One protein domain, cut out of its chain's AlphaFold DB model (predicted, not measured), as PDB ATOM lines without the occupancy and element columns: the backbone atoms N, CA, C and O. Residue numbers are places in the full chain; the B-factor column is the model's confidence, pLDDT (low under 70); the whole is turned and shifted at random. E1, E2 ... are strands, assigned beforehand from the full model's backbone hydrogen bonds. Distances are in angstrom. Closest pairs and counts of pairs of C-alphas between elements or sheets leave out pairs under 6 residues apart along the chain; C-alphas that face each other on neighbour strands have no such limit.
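Overview. This is residues 3 to 80 of the 83 residues of an uncharacterized protein of Chitinophaga sp. XS-30 (UniProt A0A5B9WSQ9). One long, strongly twisted sheet is built round two long antiparallel strands, E2 and E4, with the hairpin of E5 and E6 extending it beside the last part of E4. Short E1 joins the beginning of E2, short E3 joins the beginning of E4, and the loop of residues 6 to 28 makes one end of the rod. The printed part has 78 residues, no named helix and six strands, E1 to E6 in chain order, all strand by class, though under half of the residues are in named elements. The sheet is branched, with its neighbour pairs antiparallel. The whole is only just compact, close to loose, with a radius of gyration of the C-alphas of 13.6 A and spans of 43 by 21 by 20 A.

Arrangement. E4, residues 55 to 63, is the antiparallel neighbour of E2, residues 29 to 39, at 151 degrees; C-alphas 34 and 61 face each other at 4.3 A, and N 35 and O 60 are 2.8 A apart. E2 bends by 55 degrees at residue 36. On the other side of E4 are E3, residues 50 to 52, with N 50 and O 57 at 2.8 A, and E5, residues 66 to 71, with N 61 and O 68 at 2.8 A. E6, residues 76 to 80, forms a hairpin with E5, with N 71 and O 76 at 2.8 A. E3, E4, E5 and E6 form a meander, each strand the antiparallel neighbour of the one before. E1, residues 3 to 5, forms a hairpin with E2, with N 30 and O 4 at 2.9 A; E1 and E4 are apart.

Along the chain. E1 begins at C-alpha 3 (156.828, 155.928, 137.455). E2 is 28.7 A long, E4 26.3 A, E5 16.0 A, E6 12.9 A, E1 7.1 A and E3 6.3 A. E6 ends at C-alpha 80 (173.592, 153.463, 132.454).

Size, cuts and confidence. The two farthest C-alphas, of Glu 20 and Gly 54, are 43.2 A apart. The printed part has no cut, and the link from E1 to E2, 23 residues, is long. No printed residue is under 70 in pLDDT.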
ATOM      1  N   THR A   3     156.612 154.484 137.607       88.94
ATOM      2  CA  THR A   3     156.828 155.928 137.455       88.94
ATOM      3  C   THR A   3     157.682 156.421 138.604       88.94
ATOM      4  O   THR A   3     157.329 156.205 139.762       88.94
ATOM      5  N   ARG A   4     158.793 157.093 138.299       90.38
ATOM      6  CA  ARG A   4     159.713 157.620 139.312       90.38
ATOM      7  C   ARG A   4     160.026 159.090 139.093       90.38
ATOM      8  O   ARG A   4     160.038 159.568 137.960       90.38
ATOM      9  N   CYS A   5     160.306 159.802 140.179       90.56
ATOM     10  CA  CYS A   5     160.779 161.179 140.105       90.56
ATOM     11  C   CYS A   5     162.245 161.251 139.666       90.56
ATOM     12  O   CYS A   5     163.090 160.567 140.234       90.56
ATOM     13  N   ILE A   6     162.558 162.141 138.724       87.69
ATOM     14  CA  ILE A   6     163.929 162.358 138.236       87.69
ATOM     15  C   ILE A   6     164.850 162.902 139.339       87.69
ATOM     16  O   ILE A   6     166.030 162.578 139.369       87.69
ATOM     17  N   ARG A   7     164.310 163.703 140.268       87.94
ATOM     18  CA  ARG A   7     165.097 164.407 141.292       87.94
ATOM     19  C   ARG A   7     165.372 163.579 142.546       87.94
ATOM     20  O   ARG A   7     166.477 163.628 143.060       87.94
ATOM     21  N   CYS A   8     164.365 162.884 143.073       89.44
ATOM     22  CA  CYS A   8     164.477 162.171 144.355       89.44
ATOM     23  C   CYS A   8     164.285 160.657 144.246       89.44
ATOM     24  O   CYS A   8     164.162 159.988 145.263       89.44
ATOM     25  N   SER A   9     164.166 160.122 143.032       89.50
ATOM     26  CA  SER A   9     163.995 158.694 142.745       89.50
ATOM     27  C   SER A   9     162.771 157.982 143.331       89.50
ATOM     28  O   SER A   9     162.540 156.817 142.996       89.50
ATOM     29  N   ASN A  10     161.938 158.686 144.100       88.06
ATOM     30  CA  ASN A  10     160.714 158.144 144.677       88.06
ATOM     31  C   ASN A  10     159.779 157.599 143.600       88.06
ATOM     32  O   ASN A  10     159.517 158.261 142.586       88.06
ATOM     33  N   ILE A  11     159.243 156.410 143.868       86.94
ATOM     34  CA  ILE A  11     158.146 155.832 143.102       86.94
ATOM     35  C   ILE A  11     156.904 156.690 143.341       86.94
ATOM     36  O   ILE A  11     156.587 157.059 144.473       86.94
ATOM     37  N   VAL A  12     156.210 157.032 142.261       85.00
ATOM     38  CA  VAL A  12     154.965 157.792 142.312       85.00
ATOM     39  C   VAL A  12     153.854 156.942 141.719       85.00
ATOM     40  O   VAL A  12     153.839 156.657 140.522       85.00
ATOM     41  N   HIS A  13     152.904 156.566 142.569       81.50
ATOM     42  CA  HIS A  13     151.665 155.919 142.162       81.50
ATOM     43  C   HIS A  13     150.614 157.009 141.938       81.50
ATOM     44  O   HIS A  13     150.256 157.732 142.863       81.50
ATOM     45  N   SER A  14     150.164 157.177 140.697       75.44
ATOM     46  CA  SER A  14     149.126 158.144 140.341       75.44
ATOM     47  C   SER A  14     148.224 157.548 139.272       75.44
ATOM     48  O   SER A  14     148.709 156.960 138.307       75.44
ATOM     49  N   HIS A  15     146.915 157.731 139.440       76.06
ATOM     50  CA  HIS A  15     145.915 157.414 138.420       76.06
ATOM     51  C   HIS A  15     145.762 158.540 137.382       76.06
ATOM     52  O   HIS A  15     145.110 158.349 136.359       76.06
ATOM     53  N   LYS A  16     146.362 159.714 137.628       76.50
ATOM     54  CA  LYS A  16     146.337 160.858 136.708       76.50
ATOM     55  C   LYS A  16     147.393 160.711 135.614       76.50
ATOM     56  O   LYS A  16     148.360 159.951 135.747       76.50
ATOM     57  N   LYS A  17     147.249 161.476 134.528       77.56
ATOM     58  CA  LYS A  17     148.291 161.547 133.497       77.56
ATOM     59  C   LYS A  17     149.586 162.078 134.118       77.56
ATOM     60  O   LYS A  17     149.575 162.947 134.987       77.56
ATOM     61  N   ILE A  18     150.729 161.572 133.657       76.62
ATOM     62  CA  ILE A  18     152.039 162.020 134.161       76.62
ATOM     63  C   ILE A  18     152.294 163.493 133.865       76.62
ATOM     64  O   ILE A  18     152.889 164.170 134.692       76.62
ATOM     65  N   SER A  19     151.805 163.997 132.731       76.50
ATOM     66  CA  SER A  19     151.866 165.422 132.388       76.50
ATOM     67  C   SER A  19     151.188 166.315 133.434       76.50
ATOM     68  O   SER A  19     151.549 167.475 133.575       76.50
ATOM     69  N   GLU A  20     150.237 165.765 134.188       80.50
ATOM     70  CA  GLU A  20     149.456 166.452 135.221       80.50
ATOM     71  C   GLU A  20     149.944 166.114 136.640       80.50
ATOM     72  O   GLU A  20     149.404 166.617 137.624       80.50
ATOM     73  N   THR A  21     150.950 165.244 136.774       83.62
ATOM     74  CA  THR A  21     151.444 164.763 138.067       83.62
ATOM     75  C   THR A  21     152.889 165.209 138.271       83.62
ATOM     76  O   THR A  21     153.769 164.909 137.468       83.62
ATOM     77  N   ARG A  22     153.166 165.879 139.392       84.12
ATOM     78  CA  ARG A  22     154.534 166.150 139.855       84.12
ATOM     79  C   ARG A  22     154.849 165.336 141.098       84.12
ATOM     80  O   ARG A  22     153.953 164.950 141.847       84.12
ATOM     81  N   CYS A  23     156.132 165.086 141.334       88.88
ATOM     82  CA  CYS A  23     156.550 164.562 142.627       88.88
ATOM     83  C   CYS A  23     156.353 165.627 143.717       88.88
ATOM     84  O   CYS A  23     156.444 166.822 143.437       88.88
ATOM     85  N   LYS A  24     156.178 165.204 144.976       87.75
ATOM     86  CA  LYS A  24     156.105 166.107 146.139       87.75
ATOM     87  C   LYS A  24     157.329 167.026 146.262       87.75
ATOM     88  O   LYS A  24     157.201 168.142 146.740       87.75
ATOM     89  N   CYS A  25     158.497 166.598 145.776       89.38
ATOM     90  CA  CYS A  25     159.716 167.419 145.741       89.38
ATOM     91  C   CYS A  25     159.762 168.445 144.582       89.38
ATOM     92  O   CYS A  25     160.807 169.046 144.323       89.38
ATOM     93  N   GLY A  26     158.671 168.580 143.817       88.31
ATOM     94  CA  GLY A  26     158.561 169.440 142.635       88.31
ATOM     95  C   GLY A  26     159.199 168.875 141.359       88.31
ATOM     96  O   GLY A  26     159.025 169.452 140.285       88.31
ATOM     97  N   GLY A  27     159.914 167.749 141.454       88.88
ATOM     98  CA  GLY A  27     160.604 167.129 140.326       88.88
ATOM     99  C   GLY A  27     159.661 166.497 139.299       88.88
ATOM    100  O   GLY A  27     158.575 166.008 139.631       88.88
ATOM    101  N   GLN A  28     160.118 166.473 138.045       88.56
ATOM    102  CA  GLN A  28     159.440 165.790 136.945       88.56
ATOM    103  C   GLN A  28     159.403 164.274 137.164       88.56
ATOM    104  O   GLN A  28     160.250 163.700 137.859       88.56
ATOM    105  N   LEU A  29     158.401 163.632 136.567       90.12
ATOM    106  CA  LEU A  29     158.212 162.189 136.614       90.12
ATOM    107  C   LEU A  29     158.619 161.559 135.286       90.12
ATOM    108  O   LEU A  29     158.345 162.110 134.223       90.12
ATOM    109  N   GLN A  30     159.205 160.370 135.352       89.62
ATOM    110  CA  GLN A  30     159.515 159.562 134.180       89.62
ATOM    111  C   GLN A  30     158.926 158.159 134.300       89.62
ATOM    112  O   GLN A  30     158.879 157.574 135.385       89.62
ATOM    113  N   ARG A  31     158.492 157.615 133.157       89.88
ATOM    114  CA  ARG A  31     158.029 156.229 133.036       89.88
ATOM    115  C   ARG A  31     159.211 155.324 132.754       89.88
ATOM    116  O   ARG A  31     159.900 155.494 131.754       89.88
ATOM    117  N   MET A  32     159.379 154.341 133.616       90.44
ATOM    118  CA  MET A  32     160.375 153.292 133.527       90.44
ATOM    119  C   MET A  32     159.677 152.034 133.012       90.44
ATOM    120  O   MET A  32     158.809 151.445 133.674       90.44
ATOM    121  N   ARG A  33     160.028 151.629 131.795       92.38
ATOM    122  CA  ARG A  33     159.591 150.367 131.205       92.38
ATOM    123  C   ARG A  33     160.691 149.340 131.412       92.38
ATOM    124  O   ARG A  33     161.785 149.521 130.897       92.38
ATOM    125  N   PHE A  34     160.389 148.265 132.130       93.00
ATOM    126  CA  PHE A  34     161.270 147.103 132.178       93.00
ATOM    127  C   PHE A  34     161.525 146.579 130.754       93.00
ATOM    128  O   PHE A  34     160.576 146.434 129.979       93.00
ATOM    129  N   ILE A  35     162.793 146.349 130.412       94.12
ATOM    130  CA  ILE A  35     163.219 145.855 129.098       94.12
ATOM    131  C   ILE A  35     163.496 144.355 129.179       94.12
ATOM    132  O   ILE A  35     162.820 143.567 128.527       94.12
ATOM    133  N   ARG A  36     164.519 143.978 129.953       93.94
ATOM    134  CA  ARG A  36     165.018 142.607 130.078       93.94
ATOM    135  C   ARG A  36     165.865 142.439 131.334       93.94
ATOM    136  O   ARG A  36     166.348 143.425 131.902       93.94
ATOM    137  N   LEU A  37     166.080 141.185 131.708       94.19
ATOM    138  CA  LEU A  37     167.150 140.790 132.619       94.19
ATOM    139  C   LEU A  37     168.446 140.607 131.825       94.19
ATOM    140  O   LEU A  37     168.417 140.104 130.702       94.19
ATOM    141  N   ILE A  38     169.562 141.025 132.408       94.19
ATOM    142  CA  ILE A  38     170.908 140.753 131.905       94.19
ATOM    143  C   ILE A  38     171.599 139.850 132.917       94.19
ATOM    144  O   ILE A  38     171.601 140.157 134.108       94.19
ATOM    145  N   GLU A  39     172.155 138.742 132.438       95.50
ATOM    146  CA  GLU A  39     173.038 137.881 133.221       95.50
ATOM    147  C   GLU A  39     174.394 138.575 133.397       95.50
ATOM    148  O   GLU A  39     174.983 139.061 132.432       95.50
ATOM    149  N   GLY A  40     174.870 138.653 134.635       93.00
ATOM    150  CA  GLY A  40     176.108 139.327 135.002       93.00
ATOM    151  C   GLY A  40     175.976 140.146 136.282       93.00
ATOM    152  O   GLY A  40     174.922 140.216 136.916       93.00
ATOM    153  N   MET A  41     177.071 140.791 136.672       93.06
ATOM    154  CA  MET A  41     177.098 141.650 137.852       93.06
ATOM    155  C   MET A  41     176.321 142.944 137.594       93.06
ATOM    156  O   MET A  41     176.496 143.589 136.560       93.06
ATOM    157  N   HIS A  42     175.456 143.324 138.534       93.69
ATOM    158  CA  HIS A  42     174.756 144.599 138.483       93.69
ATOM    159  C   HIS A  42     175.798 145.732 138.506       93.69
ATOM    160  O   HIS A  42     176.697 145.690 139.348       93.69
ATOM    161  N   PRO A  43     175.680 146.790 137.681       91.38
ATOM    162  CA  PRO A  43     176.685 147.863 137.613       91.38
ATOM    163  C   PRO A  43     176.910 148.666 138.906       91.38
ATOM    164  O   PRO A  43     177.729 149.576 138.924       91.38
ATOM    165  N   LEU A  44     176.155 148.375 139.969       91.50
ATOM    166  CA  LEU A  44     176.279 149.031 141.274       91.50
ATOM    167  C   LEU A  44     176.901 148.127 142.337       91.50
ATOM    168  O   LEU A  44     177.158 148.615 143.425       91.50
ATOM    169  N   GLY A  45     177.139 146.851 142.028       91.12
ATOM    170  CA  GLY A  45     177.601 145.858 142.991       91.12
ATOM    171  C   GLY A  45     176.690 144.631 143.057       91.12
ATOM    172  O   GLY A  45     175.517 144.672 142.673       91.12
ATOM    173  N   LYS A  46     177.249 143.516 143.537       90.44
ATOM    174  CA  LYS A  46     176.586 142.202 143.619       90.44
ATOM    175  C   LYS A  46     175.331 142.222 144.500       90.44
ATOM    176  O   LYS A  46     174.396 141.470 144.254       90.44
ATOM    177  N   GLU A  47     175.287 143.079 145.507       91.62
ATOM    178  CA  GLU A  47     174.171 143.265 146.436       91.62
ATOM    179  C   GLU A  47     172.874 143.726 145.753       91.62
ATOM    180  O   GLU A  47     171.786 143.562 146.302       91.62
ATOM    181  N   HIS A  48     172.973 144.265 144.536       90.94
ATOM    182  CA  HIS A  48     171.827 144.693 143.736       90.94
ATOM    183  C   HIS A  48     171.370 143.631 142.723       90.94
ATOM    184  O   HIS A  48     170.386 143.842 142.005       90.94
ATOM    185  N   ASN A  49     172.079 142.504 142.623       93.12
ATOM    186  CA  ASN A  49     171.694 141.408 141.745       93.12
ATOM    187  C   ASN A  49     170.496 140.626 142.290       93.12
ATOM    188  O   ASN A  49     170.241 140.546 143.489       93.12
ATOM    189  N   ILE A  50     169.788 139.997 141.362       91.81
ATOM    190  CA  ILE A  50     168.764 138.994 141.623       91.81
ATOM    191  C   ILE A  50     169.375 137.648 141.246       91.81
ATOM    192  O   ILE A  50     169.932 137.517 140.155       91.81
ATOM    193  N   GLU A  51     169.265 136.657 142.121       93.69
ATOM    194  CA  GLU A  51     169.668 135.293 141.797       93.69
ATOM    195  C   GLU A  51     168.514 134.556 141.107       93.69
ATOM    196  O   GLU A  51     167.405 134.470 141.637       93.69
ATOM    197  N   LEU A  52     168.762 134.061 139.894       92.06
ATOM    198  CA  LEU A  52     167.800 133.315 139.086       92.06
ATOM    199  C   LEU A  52     168.486 132.073 138.528       92.06
ATOM    200  O   LEU A  52     169.438 132.188 137.760       92.06
ATOM    201  N   ASN A  53     168.001 130.886 138.901       93.31
ATOM    202  CA  ASN A  53     168.568 129.599 138.474       93.31
ATOM    203  C   ASN A  53     170.091 129.498 138.719       93.31
ATOM    204  O   ASN A  53     170.834 129.054 137.845       93.31
ATOM    205  N   GLY A  54     170.567 129.969 139.878       92.50
ATOM    206  CA  GLY A  54     171.992 129.980 140.241       92.50
ATOM    207  C   GLY A  54     172.846 131.018 139.499       92.50
ATOM    208  O   GLY A  54     174.068 131.024 139.636       92.50
ATOM    209  N   LYS A  55     172.230 131.902 138.705       94.56
ATOM    210  CA  LYS A  55     172.906 132.975 137.968       94.56
ATOM    211  C   LYS A  55     172.556 134.335 138.553       94.56
ATOM    212  O   LYS A  55     171.405 134.601 138.898       94.56
ATOM    213  N   LEU A  56     173.549 135.218 138.624       95.00
ATOM    214  CA  LEU A  56     173.337 136.614 138.995       95.00
ATOM    215  C   LEU A  56     172.812 137.378 137.787       95.00
ATOM    216  O   LEU A  56     173.450 137.418 136.738       95.00
ATOM    217  N   CYS A  57     171.658 138.006 137.956       94.81
ATOM    218  CA  CYS A  57     171.002 138.796 136.929       94.81
ATOM    219  C   CYS A  57     170.663 140.185 137.466       94.81
ATOM    220  O   CYS A  57     170.551 140.390 138.677       94.81
ATOM    221  N   TYR A  58     170.458 141.152 136.581       94.12
ATOM    222  CA  TYR A  58     169.895 142.450 136.943       94.12
ATOM    223  C   TYR A  58     168.891 142.949 135.908       94.12
ATOM    224  O   TYR A  58     168.974 142.650 134.718       94.12
ATOM    225  N   GLY A  59     167.897 143.701 136.383       93.50
ATOM    226  CA  GLY A  59     166.849 144.269 135.540       93.50
ATOM    227  C   GLY A  59     167.279 145.583 134.901       93.50
ATOM    228  O   GLY A  59     167.807 146.464 135.577       93.50
ATOM    229  N   THR A  60     166.981 145.739 133.613       94.50
ATOM    230  CA  THR A  60     167.204 146.986 132.871       94.50
ATOM    231  C   THR A  60     165.883 147.642 132.500       94.50
ATOM    232  O   THR A  60     164.882 146.969 132.230       94.50
ATOM    233  N   TYR A  61     165.870 148.970 132.504       94.12
ATOM    234  CA  TYR A  61     164.675 149.784 132.323       94.12
ATOM    235  C   TYR A  61     164.949 150.895 131.313       94.12
ATOM    236  O   TYR A  61     165.998 151.528 131.360       94.12
ATOM    237  N   ARG A  62     163.997 151.171 130.418       93.12
ATOM    238  CA  ARG A  62     164.056 152.291 129.472       93.12
ATOM    239  C   ARG A  62     163.092 153.386 129.890       93.12
ATOM    240  O   ARG A  62     161.939 153.098 130.224       93.12
ATOM    241  N   SER A  63     163.535 154.626 129.779       91.06
ATOM    242  CA  SER A  63     162.668 155.800 129.737       91.06
ATOM    243  C   SER A  63     162.994 156.641 128.501       91.06
ATOM    244  O   SER A  63     163.877 156.300 127.711       91.06
ATOM    245  N   VAL A  64     162.287 157.757 128.325       89.06
ATOM    246  CA  VAL A  64     162.608 158.746 127.280       89.06
ATOM    247  C   VAL A  64     163.991 159.384 127.471       89.06
ATOM    248  O   VAL A  64     164.534 159.937 126.524       89.06
ATOM    249  N   TYR A  65     164.575 159.276 128.668       88.75
ATOM    250  CA  TYR A  65     165.877 159.849 129.015       88.75
ATOM    251  C   TYR A  65     167.042 158.850 128.902       88.75
ATOM    252  O   TYR A  65     168.184 159.222 129.167       88.75
ATOM    253  N   GLY A  66     166.777 157.592 128.526       91.62
ATOM    254  CA  GLY A  66     167.809 156.574 128.308       91.62
ATOM    255  C   GLY A  66     167.529 155.235 128.990       91.62
ATOM    256  O   GLY A  66     166.379 154.890 129.284       91.62
ATOM    257  N   ASN A  67     168.602 154.474 129.211       92.94
ATOM    258  CA  ASN A  67     168.581 153.188 129.900       92.94
ATOM    259  C   ASN A  67     169.010 153.354 131.356       92.94
ATOM    260  O   ASN A  67     169.853 154.185 131.696       92.94
ATOM    261  N   PHE A  68     168.409 152.555 132.223       93.00
ATOM    262  CA  PHE A  68     168.551 152.669 133.659       93.00
ATOM    263  C   PHE A  68     168.560 151.299 134.320       93.00
ATOM    264  O   PHE A  68     167.958 150.337 133.835       93.00
ATOM    265  N   ILE A  69     169.179 151.264 135.488       93.44
ATOM    266  CA  ILE A  69     169.097 150.184 136.470       93.44
ATOM    267  C   ILE A  69     168.441 150.726 137.739       93.44
ATOM    268  O   ILE A  69     168.534 151.923 138.031       93.44
ATOM    269  N   ILE A  70     167.756 149.860 138.481       89.81
ATOM    270  CA  ILE A  70     167.121 150.228 139.750       89.81
ATOM    271  C   ILE A  70     167.975 149.684 140.885       89.81
ATOM    272  O   ILE A  70     168.112 148.474 141.044       89.81
ATOM    273  N   ASP A  71     168.484 150.593 141.703       89.06
ATOM    274  CA  ASP A  71     169.086 150.273 142.983       89.06
ATOM    275  C   ASP A  71     167.966 150.037 143.998       89.06
ATOM    276  O   ASP A  71     167.372 150.974 144.538       89.06
ATOM    277  N   ARG A  72     167.646 148.767 144.241       83.00
ATOM    278  CA  ARG A  72     166.603 148.407 145.206       83.00
ATOM    279  C   ARG A  72     167.019 148.633 146.658       83.00
ATOM    280  O   ARG A  72     166.138 148.868 147.476       83.00
ATOM    281  N   VAL A  73     168.317 148.588 146.959       85.31
ATOM    282  CA  VAL A  73     168.852 148.739 148.321       85.31
ATOM    283  C   VAL A  73     168.665 150.179 148.784       85.31
ATOM    284  O   VAL A  73     168.087 150.427 149.836       85.31
ATOM    285  N   ASN A  74     169.059 151.135 147.945       87.00
ATOM    286  CA  ASN A  74     168.932 152.563 148.240       87.00
ATOM    287  C   ASN A  74     167.623 153.170 147.711       87.00
ATOM    288  O   ASN A  74     167.403 154.373 147.830       87.00
ATOM    289  N   ASN A  75     166.765 152.358 147.085       83.62
ATOM    290  CA  ASN A  75     165.553 152.787 146.383       83.62
ATOM    291  C   ASN A  75     165.800 153.933 145.376       83.62
ATOM    292  O   ASN A  75     164.976 154.838 145.208       83.62
ATOM    293  N   THR A  76     166.936 153.886 144.682       89.44
ATOM    294  CA  THR A  76     167.277 154.844 143.625       89.44
ATOM    295  C   THR A  76     167.222 154.186 142.249       89.44
ATOM    296  O   THR A  76     167.000 152.985 142.102       89.44
ATOM    297  N   PHE A  77     167.386 154.975 141.198       90.12
ATOM    298  CA  PHE A  77     167.686 154.445 139.875       90.12
ATOM    299  C   PHE A  77     168.856 155.231 139.308       90.12
ATOM    300  O   PHE A  77     168.996 156.429 139.566       90.12
ATOM    301  N   LYS A  78     169.693 154.563 138.526       90.44
ATOM    302  CA  LYS A  78     170.884 155.165 137.933       90.44
ATOM    303  C   LYS A  78     170.861 154.957 136.434       90.44
ATOM    304  O   LYS A  78     170.495 153.883 135.953       90.44
ATOM    305  N   ARG A  79     171.180 156.024 135.701       90.69
ATOM    306  CA  ARG A  79     171.342 155.953 134.251       90.69
ATOM    307  C   ARG A  79     172.574 155.110 133.960       90.69
ATOM    308  O   ARG A  79     173.580 155.250 134.647       90.69
ATOM    309  N   VAL A  80     172.473 154.254 132.957       89.38
ATOM    310  CA  VAL A  80     173.592 153.463 132.454       89.38
ATOM    311  C   VAL A  80     173.742 153.699 130.966       89.38
ATOM    312  O   VAL A  80     172.749 153.732 130.232       89.38
TER     313      VAL A  80